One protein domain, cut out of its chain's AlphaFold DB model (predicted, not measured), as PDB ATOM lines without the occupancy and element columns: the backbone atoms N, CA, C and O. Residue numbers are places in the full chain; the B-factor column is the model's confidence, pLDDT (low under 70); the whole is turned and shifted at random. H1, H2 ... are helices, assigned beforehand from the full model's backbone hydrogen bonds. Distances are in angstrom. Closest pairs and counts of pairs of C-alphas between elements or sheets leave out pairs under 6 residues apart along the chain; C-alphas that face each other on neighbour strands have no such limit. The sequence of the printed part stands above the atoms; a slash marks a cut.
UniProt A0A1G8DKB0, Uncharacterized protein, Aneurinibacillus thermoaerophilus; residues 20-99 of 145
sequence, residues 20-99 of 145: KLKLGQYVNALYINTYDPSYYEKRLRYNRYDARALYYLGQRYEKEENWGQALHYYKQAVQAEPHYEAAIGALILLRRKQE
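Overview. This is residues 20 to 99 of the 145 residues of an uncharacterized protein of Aneurinibacillus thermoaerophilus (UniProt A0A1G8DKB0). A tail, of which residues 20 to 27 stick out, leads into the short helix H1, which packs on H2 of an up-and-down bundle, H2, H3 and H4, each running against the one before. The printed part has 80 residues, four helices in that order and no named strand: all helix. It is loose, radius of gyration of the C-alphas 14.8 A, spanning 55 by 26 by 17 A.

Arrangement. Three hairpins follow. H1, residues 39 to 46, touches residues 53 to 57 of H2, residues 51 to 63, at a steep 38 degrees; closest C-alphas Tyr 40 and Ala 53, 4.8 A. H2 touches H3, residues 67 to 80, at a shallow 11 degrees; Gly 58 and Ala 70, 4.0 A. H3 touches H4, residues 85 to 99; Tyr 74 and Ala 87, 5.5 A. H1 is apart from H3 and H4. Every O i to N i+4 pair is within hydrogen-bond range in H2, H3 and H4; 3 of 4 in H1.

Along the chain. Find C-alpha 39 at (216.204, -38.398, -31.441), where H1 begins. H2 is 18.4 A long, H3 19.9 A; H4 runs 21.1 A to C-alpha 99 at (222.077, -18.202, -7.582).

Size, cuts and confidence. The printed part has no cut; residues 20 to 32 are under pLDDT 70.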
ATOM      1  N   LYS A  20     214.632 -50.454 -51.162       61.34
ATOM      2  CA  LYS A  20     213.908 -49.898 -52.319       61.34
ATOM      3  C   LYS A  20     213.856 -48.364 -52.325       61.34
ATOM      4  O   LYS A  20     213.370 -47.779 -53.288       61.34
ATOM      5  N   LEU A  21     214.334 -47.707 -51.265       54.66
ATOM      6  CA  LEU A  21     214.323 -46.250 -51.144       54.66
ATOM      7  C   LEU A  21     215.610 -45.664 -51.739       54.66
ATOM      8  O   LEU A  21     216.711 -46.011 -51.321       54.66
ATOM      9  N   LYS A  22     215.475 -44.747 -52.703       53.12
ATOM     10  CA  LYS A  22     216.614 -44.012 -53.270       53.12
ATOM     11  C   LYS A  22     217.128 -42.976 -52.264       53.12
ATOM     12  O   LYS A  22     216.346 -42.210 -51.689       53.12
ATOM     13  N   LEU A  23     218.446 -42.963 -52.058       44.88
ATOM     14  CA  LEU A  23     219.136 -42.041 -51.157       44.88
ATOM     15  C   LEU A  23     218.897 -40.599 -51.641       44.88
ATOM     16  O   LEU A  23     219.331 -40.235 -52.728       44.88
ATOM     17  N   GLY A  24     218.150 -39.810 -50.865       52.22
ATOM     18  CA  GLY A  24     217.884 -38.393 -51.149       52.22
ATOM     19  C   GLY A  24     216.410 -37.992 -51.259       52.22
ATOM     20  O   GLY A  24     216.114 -36.823 -51.056       52.22
ATOM     21  N   GLN A  25     215.477 -38.922 -51.504       53.31
ATOM     22  CA  GLN A  25     214.071 -38.544 -51.745       53.31
ATOM     23  C   GLN A  25     213.121 -38.814 -50.561       53.31
ATOM     24  O   GLN A  25     212.209 -38.028 -50.348       53.31
ATOM     25  N   TYR A  26     213.344 -39.861 -49.745       50.94
ATOM     26  CA  TYR A  26     212.400 -40.240 -48.664       50.94
ATOM     27  C   TYR A  26     213.021 -40.897 -47.412       50.94
ATOM     28  O   TYR A  26     212.300 -41.341 -46.520       50.94
ATOM     29  N   VAL A  27     214.351 -40.965 -47.286       47.62
ATOM     30  CA  VAL A  27     214.994 -41.762 -46.213       47.62
ATOM     31  C   VAL A  27     214.863 -41.126 -44.815       47.62
ATOM     32  O   VAL A  27     214.903 -41.833 -43.813       47.62
ATOM     33  N   ASN A  28     214.596 -39.820 -44.719       50.88
ATOM     34  CA  ASN A  28     214.402 -39.148 -43.424       50.88
ATOM     35  C   ASN A  28     213.022 -39.406 -42.788       50.88
ATOM     36  O   ASN A  28     212.847 -39.145 -41.599       50.88
ATOM     37  N   ALA A  29     212.053 -39.920 -43.556       49.59
ATOM     38  CA  ALA A  29     210.634 -39.839 -43.212       49.59
ATOM     39  C   ALA A  29     210.063 -41.010 -42.392       49.59
ATOM     40  O   ALA A  29     208.919 -40.906 -41.965       49.59
ATOM     41  N   LEU A  30     210.785 -42.117 -42.153       52.94
ATOM     42  CA  LEU A  30     210.125 -43.328 -41.618       52.94
ATOM     43  C   LEU A  30     210.677 -43.936 -40.324       52.94
ATOM     44  O   LEU A  30     210.158 -44.964 -39.890       52.94
ATOM     45  N   TYR A  31     211.684 -43.344 -39.676       58.84
ATOM     46  CA  TYR A  31     212.160 -43.889 -38.400       58.84
ATOM     47  C   TYR A  31     212.875 -42.846 -37.531       58.84
ATOM     48  O   TYR A  31     214.086 -42.654 -37.642       58.84
ATOM     49  N   ILE A  32     212.144 -42.182 -36.628       61.28
ATOM     50  CA  ILE A  32     212.773 -41.498 -35.488       61.28
ATOM     51  C   ILE A  32     212.848 -42.527 -34.354       61.28
ATOM     52  O   ILE A  32     211.878 -42.748 -33.631       61.28
ATOM     53  N   ASN A  33     213.977 -43.228 -34.257       71.62
ATOM     54  CA  ASN A  33     214.214 -44.216 -33.207       71.62
ATOM     55  C   ASN A  33     214.389 -43.519 -31.855       71.62
ATOM     56  O   ASN A  33     215.298 -42.705 -31.725       71.62
ATOM     57  N   THR A  34     213.606 -43.873 -30.837       74.31
ATOM     58  CA  THR A  34     213.765 -43.324 -29.475       74.31
ATOM     59  C   THR A  34     215.133 -43.615 -28.858       74.31
ATOM     60  O   THR A  34     215.550 -42.893 -27.959       74.31
ATOM     61  N   TYR A  35     215.839 -44.645 -29.339       77.50
ATOM     62  CA  TYR A  35     217.202 -44.987 -28.917       77.50
ATOM     63  C   TYR A  35     218.298 -44.198 -29.651       77.50
ATOM     64  O   TYR A  35     219.476 -44.358 -29.337       77.50
ATOM     65  N   ASP A  36     217.949 -43.376 -30.642       79.38
ATOM     66  CA  ASP A  36     218.918 -42.540 -31.345       79.38
ATOM     67  C   ASP A  36     219.397 -41.396 -30.428       79.38
ATOM     68  O   ASP A  36     218.560 -40.642 -29.924       79.38
ATOM     69  N   PRO A  37     220.714 -41.191 -30.242       78.44
ATOM     70  CA  PRO A  37     221.234 -40.060 -29.468       78.44
ATOM     71  C   PRO A  37     220.754 -38.687 -29.972       78.44
ATOM     72  O   PRO A  37     220.638 -37.741 -29.193       78.44
ATOM     73  N   SER A  38     220.435 -38.585 -31.266       83.00
ATOM     74  CA  SER A  38     219.914 -37.387 -31.937       83.00
ATOM     75  C   SER A  38     218.381 -37.361 -32.047       83.00
ATOM     76  O   SER A  38     217.822 -36.518 -32.750       83.00
ATOM     77  N   TYR A  39     217.666 -38.265 -31.362       84.31
ATOM     78  CA  TYR A  39     216.204 -38.398 -31.441       84.31
ATOM     79  C   TYR A  39     215.469 -37.065 -31.240       84.31
ATOM     80  O   TYR A  39     214.610 -36.690 -32.041       84.31
ATOM     81  N   TYR A  40     215.832 -36.320 -30.193       87.56
ATOM     82  CA  TYR A  40     215.191 -35.044 -29.877       87.56
ATOM     83  C   TYR A  40     215.562 -33.936 -30.867       87.56
ATOM     84  O   TYR A  40     214.706 -33.138 -31.235       87.56
ATOM     85  N   GLU A  41     216.786 -33.934 -31.396       89.44
ATOM     86  CA  GLU A  41     217.206 -32.997 -32.448       89.44
ATOM     87  C   GLU A  41     216.420 -33.243 -33.739       89.44
ATOM     88  O   GLU A  41     215.970 -32.306 -34.397       89.44
ATOM     89  N   LYS A  42     216.192 -34.516 -34.086       84.88
ATOM     90  CA  LYS A  42     215.343 -34.903 -35.217       84.88
ATOM     91  C   LYS A  42     213.892 -34.487 -35.000       84.88
ATOM     92  O   LYS A  42     213.293 -33.971 -35.937       84.88
ATOM     93  N   ARG A  43     213.338 -34.634 -33.787       85.06
ATOM     94  CA  ARG A  43     211.988 -34.125 -33.464       85.06
ATOM     95  C   ARG A  43     211.872 -32.622 -33.710       85.06
ATOM     96  O   ARG A  43     210.904 -32.203 -34.337       85.06
ATOM     97  N   LEU A  44     212.884 -31.839 -33.331       87.69
ATOM     98  CA  LEU A  44     212.885 -30.390 -33.561       87.69
ATOM     99  C   LEU A  44     212.963 -29.974 -35.032       87.69
ATOM    100  O   LEU A  44     212.497 -28.890 -35.374       87.69
ATOM    101  N   ARG A  45     213.494 -30.825 -35.920       86.56
ATOM    102  CA  ARG A  45     213.458 -30.561 -37.372       86.56
ATOM    103  C   ARG A  45     212.035 -30.583 -37.931       86.56
ATOM    104  O   ARG A  45     211.767 -29.883 -38.900       86.56
ATOM    105  N   TYR A  46     211.147 -31.376 -37.332       82.12
ATOM    106  CA  TYR A  46     209.746 -31.490 -37.745       82.12
ATOM    107  C   TYR A  46     208.838 -30.539 -36.969       82.12
ATOM    108  O   TYR A  46     207.982 -29.884 -37.554       82.12
ATOM    109  N   ASN A  47     209.044 -30.441 -35.656       85.38
ATOM    110  CA  ASN A  47     208.351 -29.498 -34.796       85.38
ATOM    111  C   ASN A  47     209.368 -28.721 -33.959       85.38
ATOM    112  O   ASN A  47     209.781 -29.157 -32.885       85.38
ATOM    113  N   ARG A  48     209.727 -27.529 -34.440       91.19
ATOM    114  CA  ARG A  48     210.666 -26.614 -33.771       91.19
ATOM    115  C   ARG A  48     210.217 -26.157 -32.375       91.19
ATOM    116  O   ARG A  48     211.037 -25.620 -31.639       91.19
ATOM    117  N   TYR A  49     208.945 -26.352 -32.029       94.19
ATOM    118  CA  TYR A  49     208.345 -25.995 -30.743       94.19
ATOM    119  C   TYR A  49     207.901 -27.242 -29.958       94.19
ATOM    120  O   TYR A  49     206.988 -27.184 -29.144       94.19
ATOM    121  N   ASP A  50     208.516 -28.400 -30.197       94.00
ATOM    122  CA  ASP A  50     208.260 -29.596 -29.393       94.00
ATOM    123  C   ASP A  50     208.858 -29.420 -27.988       94.00
ATOM    124  O   ASP A  50     210.053 -29.648 -27.770       94.00
ATOM    125  N   ALA A  51     208.025 -28.999 -27.030       96.94
ATOM    126  CA  ALA A  51     208.435 -28.697 -25.659       96.94
ATOM    127  C   ALA A  51     209.142 -29.876 -24.978       96.94
ATOM    128  O   ALA A  51     210.145 -29.692 -24.284       96.94
ATOM    129  N   ARG A  52     208.691 -31.107 -25.248       95.81
ATOM    130  CA  ARG A  52     209.323 -32.326 -24.734       95.81
ATOM    131  C   ARG A  52     210.721 -32.507 -25.316       95.81
ATOM    132  O   ARG A  52     211.652 -32.806 -24.572       95.81
ATOM    133  N   ALA A  53     210.894 -32.329 -26.625       95.31
ATOM    134  CA  ALA A  53     212.212 -32.435 -27.249       95.31
ATOM    135  C   ALA A  53     213.177 -31.337 -26.775       95.31
ATOM    136  O   ALA A  53     214.323 -31.647 -26.441       95.31
ATOM    137  N   LEU A  54     212.701 -30.095 -26.664       98.19
ATOM    138  CA  LEU A  54     213.461 -28.978 -26.093       98.19
ATOM    139  C   LEU A  54     213.906 -29.295 -24.658       98.19
ATOM    140  O   LEU A  54     215.082 -29.159 -24.330       98.19
ATOM    141  N   TYR A  55     213.010 -29.812 -23.820       98.31
ATOM    142  CA  TYR A  55     213.339 -30.212 -22.454       98.31
ATOM    143  C   TYR A  55     214.423 -31.290 -22.378       98.31
ATOM    144  O   TYR A  55     215.393 -31.121 -21.644       98.31
ATOM    145  N   TYR A  56     214.317 -32.375 -23.149       97.38
ATOM    146  CA  TYR A  56     215.332 -33.430 -23.093       97.38
ATOM    147  C   TYR A  56     216.692 -32.992 -23.649       97.38
ATOM    148  O   TYR A  56     217.720 -33.471 -23.169       97.38
ATOM    149  N   LEU A  57     216.729 -32.062 -24.611       97.44
ATOM    150  CA  LEU A  57     217.989 -31.422 -25.006       97.44
ATOM    151  C   LEU A  57     218.560 -30.575 -23.871       97.44
ATOM    152  O   LEU A  57     219.754 -30.674 -23.592       97.44
ATOM    153  N   GLY A  58     217.713 -29.825 -23.161       97.81
ATOM    154  CA  GLY A  58     218.101 -29.127 -21.937       97.81
ATOM    155  C   GLY A  58     218.721 -30.070 -20.903       97.81
ATOM    156  O   GLY A  58     219.817 -29.800 -20.419       97.81
ATOM    157  N   GLN A  59     218.095 -31.227 -20.658       97.69
ATOM    158  CA  GLN A  59     218.621 -32.252 -19.749       97.69
ATOM    159  C   GLN A  59     219.956 -32.836 -20.214       97.69
ATOM    160  O   GLN A  59     220.821 -33.121 -19.384       97.69
ATOM    161  N   ARG A  60     220.144 -33.034 -21.524       96.12
ATOM    162  CA  ARG A  60     221.425 -33.502 -22.070       96.12
ATOM    163  C   ARG A  60     222.534 -32.494 -21.775       96.12
ATOM    164  O   ARG A  60     223.540 -32.869 -21.184       96.12
ATOM    165  N   TYR A  61     222.317 -31.223 -22.107       97.06
ATOM    166  CA  TYR A  61     223.293 -30.168 -21.826       97.06
ATOM    167  C   TYR A  61     223.521 -29.960 -20.327       97.06
ATOM    168  O   TYR A  61     224.631 -29.634 -19.919       97.06
ATOM    169  N   GLU A  62     222.505 -30.183 -19.493       96.06
ATOM    170  CA  GLU A  62     222.659 -30.144 -18.039       96.06
ATOM    171  C   GLU A  62     223.586 -31.262 -17.535       96.06
ATOM    172  O   GLU A  62     224.449 -31.006 -16.696       96.06
ATOM    173  N   LYS A  63     223.456 -32.483 -18.077       95.38
ATOM    174  CA  LYS A  63     224.350 -33.616 -17.772       95.38
ATOM    175  C   LYS A  63     225.780 -33.391 -18.255       95.38
ATOM    176  O   LYS A  63     226.711 -33.862 -17.615       95.38
ATOM    177  N   GLU A  64     225.946 -32.668 -19.356       95.75
ATOM    178  CA  GLU A  64     227.248 -32.225 -19.875       95.75
ATOM    179  C   GLU A  64     227.817 -31.020 -19.103       95.75
ATOM    180  O   GLU A  64     228.830 -30.451 -19.502       95.75
ATOM    181  N   GLU A  65     227.151 -30.582 -18.028       95.06
ATOM    182  CA  GLU A  65     227.489 -29.387 -17.244       95.06
ATOM    183  C   GLU A  65     227.519 -28.083 -18.063       95.06
ATOM    184  O   GLU A  65     227.999 -27.037 -17.612       95.06
ATOM    185  N   ASN A  66     226.932 -28.098 -19.259       96.62
ATOM    186  CA  ASN A  66     226.753 -26.929 -20.099       96.62
ATOM    187  C   ASN A  66     225.480 -26.179 -19.686       96.62
ATOM    188  O   ASN A  66     224.451 -26.173 -20.368       96.62
ATOM    189  N   TRP A  67     225.564 -25.514 -18.533       95.00
ATOM    190  CA  TRP A  67     224.436 -24.811 -17.913       95.00
ATOM    191  C   TRP A  67     223.827 -23.723 -18.811       95.00
ATOM    192  O   TRP A  67     222.639 -23.432 -18.698       95.00
ATOM    193  N   GLY A  68     224.629 -23.112 -19.691       95.62
ATOM    194  CA  GLY A  68     224.169 -22.068 -20.611       95.62
ATOM    195  C   GLY A  68     223.214 -22.616 -21.669       95.62
ATOM    196  O   GLY A  68     222.117 -22.082 -21.846       95.62
ATOM    197  N   GLN A  69     223.599 -23.717 -22.321       96.81
ATOM    198  CA  GLN A  69     222.739 -24.392 -23.296       96.81
ATOM    199  C   GLN A  69     221.530 -25.044 -22.622       96.81
ATOM    200  O   GLN A  69     220.411 -24.889 -23.109       96.81
ATOM    201  N   ALA A  70     221.709 -25.671 -21.455       98.12
ATOM    202  CA  ALA A  70     220.592 -26.219 -20.683       98.12
ATOM    203  C   ALA A  70     219.519 -25.153 -20.404       98.12
ATOM    204  O   ALA A  70     218.336 -25.347 -20.687       98.12
ATOM    205  N   LEU A  71     219.947 -23.971 -19.939       97.69
ATOM    206  CA  LEU A  71     219.060 -22.842 -19.677       97.69
ATOM    207  C   LEU A  71     218.345 -22.350 -20.943       97.69
ATOM    208  O   LEU A  71     217.172 -21.982 -20.873       97.69
ATOM    209  N   HIS A  72     219.043 -22.314 -22.080       97.88
ATOM    210  CA  HIS A  72     218.468 -21.910 -23.362       97.88
ATOM    211  C   HIS A  72     217.322 -22.841 -23.778       97.88
ATOM    212  O   HIS A  72     216.206 -22.372 -24.006       97.88
ATOM    213  N   TYR A  73     217.570 -24.151 -23.789       98.31
ATOM    214  CA  TYR A  73     216.576 -25.143 -24.194       98.31
ATOM    215  C   TYR A  73     215.396 -25.244 -23.221       98.31
ATOM    216  O   TYR A  73     214.250 -25.311 -23.664       98.31
ATOM    217  N   TYR A  74     215.629 -25.162 -21.905       98.50
ATOM    218  CA  TYR A  74     214.527 -25.120 -20.935       98.50
ATOM    219  C   TYR A  74     213.646 -23.878 -21.099       98.50
ATOM    220  O   TYR A  74     212.425 -23.981 -21.020       98.50
ATOM    221  N   LYS A  75     214.233 -22.707 -21.385       98.38
ATOM    222  CA  LYS A  75     213.451 -21.496 -21.686       98.38
ATOM    223  C   LYS A  75     212.603 -21.668 -22.944       98.38
ATOM    224  O   LYS A  75     211.435 -21.299 -22.924       98.38
ATOM    225  N   GLN A  76     213.172 -22.231 -24.008       98.31
ATOM    226  CA  GLN A  76     212.421 -22.497 -25.236       98.31
ATOM    227  C   GLN A  76     211.286 -23.497 -25.004       98.31
ATOM    228  O   GLN A  76     210.201 -23.300 -25.540       98.31
ATOM    229  N   ALA A  77     211.498 -24.531 -24.183       98.31
ATOM    230  CA  ALA A  77     210.454 -25.495 -23.841       98.31
ATOM    231  C   ALA A  77     209.258 -24.823 -23.146       98.31
ATOM    232  O   ALA A  77     208.122 -25.053 -23.541       98.31
ATOM    233  N   VAL A  78     209.515 -23.935 -22.176       98.31
ATOM    234  CA  VAL A  78     208.462 -23.159 -21.490       98.31
ATOM    235  C   VAL A  78     207.792 -22.148 -22.430       98.31
ATOM    236  O   VAL A  78     206.598 -21.903 -22.319       98.31
ATOM    237  N   GLN A  79     208.530 -21.558 -23.372       98.12
ATOM    238  CA  GLN A  79     207.938 -20.673 -24.386       98.12
ATOM    239  C   GLN A  79     207.033 -21.430 -25.362       98.12
ATOM    240  O   GLN A  79     206.021 -20.889 -25.796       98.12
ATOM    241  N   ALA A  80     207.412 -22.657 -25.719       97.06
ATOM    242  CA  ALA A  80     206.635 -23.511 -26.602       97.06
ATOM    243  C   ALA A  80     205.364 -24.038 -25.922       97.06
ATOM    244  O   ALA A  80     204.301 -24.054 -26.537       97.06
ATOM    245  N   GLU A  81     205.468 -24.438 -24.655       97.62
ATOM    246  CA  GLU A  81     204.346 -24.919 -23.855       97.62
ATOM    247  C   GLU A  81     204.439 -24.342 -22.429       97.62
ATOM    248  O   GLU A  81     205.135 -24.895 -21.571       97.62
ATOM    249  N   PRO A  82     203.729 -23.231 -22.150       97.00
ATOM    250  CA  PRO A  82     203.790 -22.538 -20.858       97.00
ATOM    251  C   PRO A  82     203.352 -23.362 -19.645       97.00
ATOM    252  O   PRO A  82     203.654 -22.973 -18.522       97.00
ATOM    253  N   HIS A  83     202.658 -24.483 -19.862       96.44
ATOM    254  CA  HIS A  83     202.189 -25.406 -18.823       96.44
ATOM    255  C   HIS A  83     203.007 -26.703 -18.760       96.44
ATOM    256  O   HIS A  83     202.611 -27.660 -18.093       96.44
ATOM    257  N   TYR A  84     204.158 -26.766 -19.440       96.94
ATOM    258  CA  TYR A  84     205.003 -27.952 -19.415       96.94
ATOM    259  C   TYR A  84     205.817 -28.034 -18.115       96.94
ATOM    260  O   TYR A  84     206.985 -27.633 -18.047       96.94
ATOM    261  N   GLU A  85     205.184 -28.583 -17.077       97.75
ATOM    262  CA  GLU A  85     205.679 -28.661 -15.692       97.75
ATOM    263  C   GLU A  85     207.127 -29.156 -15.573       97.75
ATOM    264  O   GLU A  85     207.923 -28.614 -14.803       97.75
ATOM    265  N   ALA A  86     207.511 -30.148 -16.382       97.19
ATOM    266  CA  ALA A  86     208.866 -30.695 -16.370       97.19
ATOM    267  C   ALA A  86     209.927 -29.640 -16.735       97.19
ATOM    268  O   ALA A  86     210.958 -29.535 -16.065       97.19
ATOM    269  N   ALA A  87     209.674 -28.819 -17.761       97.69
ATOM    270  CA  ALA A  87     210.595 -27.754 -18.149       97.69
ATOM    271  C   ALA A  87     210.584 -26.584 -17.164       97.69
ATOM    272  O   ALA A  87     211.642 -26.016 -16.894       97.69
ATOM    273  N   ILE A  88     209.421 -26.250 -16.599       98.25
ATOM    274  CA  ILE A  88     209.296 -25.203 -15.576       98.25
ATOM    275  C   ILE A  88     210.117 -25.587 -14.341       98.25
ATOM    276  O   ILE A  88     210.971 -24.814 -13.896       98.25
ATOM    277  N   GLY A  89     209.924 -26.805 -13.831       98.25
ATOM    278  CA  GLY A  89     210.659 -27.327 -12.682       98.25
ATOM    279  C   GLY A  89     212.170 -27.353 -12.920       98.25
ATOM    280  O   GLY A  89     212.936 -26.868 -12.082       98.25
ATOM    281  N   ALA A  90     212.610 -27.834 -14.088       97.88
ATOM    282  CA  ALA A  90     214.028 -27.846 -14.447       97.88
ATOM    283  C   ALA A  90     214.620 -26.431 -14.557       97.88
ATOM    284  O   ALA A  90     215.714 -26.169 -14.049       97.88
ATOM    285  N   LEU A  91     213.882 -25.485 -15.143       97.69
ATOM    286  CA  LEU A  91     214.304 -24.089 -15.254       97.69
ATOM    287  C   LEU A  91     214.467 -23.425 -13.878       97.69
ATOM    288  O   LEU A  91     215.454 -22.716 -13.652       97.69
ATOM    289  N   ILE A  92     213.525 -23.654 -12.959       97.69
ATOM    290  CA  ILE A  92     213.575 -23.130 -11.584       97.69
ATOM    291  C   ILE A  92     214.771 -23.721 -10.834       97.69
ATOM    292  O   ILE A  92     215.561 -22.976 -10.245       97.69
ATOM    293  N   LEU A  93     214.937 -25.046 -10.884       97.06
ATOM    294  CA  LEU A  93     216.028 -25.741 -10.205       97.06
ATOM    295  C   LEU A  93     217.397 -25.246 -10.690       97.06
ATOM    296  O   LEU A  93     218.277 -24.943  -9.878       97.06
ATOM    297  N   LEU A  94     217.556 -25.105 -12.007       96.06
ATOM    298  CA  LEU A  94     218.799 -24.642 -12.611       96.06
ATOM    299  C   LEU A  94     219.133 -23.200 -12.199       96.06
ATOM    300  O   LEU A  94     220.279 -22.910 -11.845       96.06
ATOM    301  N   ARG A  95     218.141 -22.297 -12.184       95.06
ATOM    302  CA  ARG A  95     218.332 -20.911 -11.722       95.06
ATOM    303  C   ARG A  95     218.730 -20.850 -10.251       95.06
ATOM    304  O   ARG A  95     219.677 -20.139  -9.920       95.06
ATOM    305  N   ARG A  96     218.075 -21.633  -9.387       95.94
ATOM    306  CA  ARG A  96     218.411 -21.700  -7.956       95.94
ATOM    307  C   ARG A  96     219.857 -22.146  -7.741       95.94
ATOM    308  O   ARG A  96     220.595 -21.512  -6.992       95.94
ATOM    309  N   LYS A  97     220.301 -23.179  -8.466       93.12
ATOM    310  CA  LYS A  97     221.690 -23.665  -8.417       93.12
ATOM    311  C   LYS A  97     222.697 -22.584  -8.834       93.12
ATOM    312  O   LYS A  97     223.758 -22.459  -8.218       93.12
ATOM    313  N   GLN A  98     222.383 -21.789  -9.861       90.88
ATOM    314  CA  GLN A  98     223.240 -20.671 -10.270       90.88
ATOM    315  C   GLN A  98     223.288 -19.557  -9.224       90.88
ATOM    316  O   GLN A  98     224.369 -19.042  -8.934       90.88
ATOM    317  N   GLU A  99     222.148 -19.216  -8.628       91.81
ATOM    318  CA  GLU A  99     222.077 -18.202  -7.582       91.81
ATOM    319  C   GLU A  99     222.877 -18.615  -6.341       91.81
ATOM    320  O   GLU A  99     223.681 -17.834  -5.832       91.81
TER     321      GLU A  99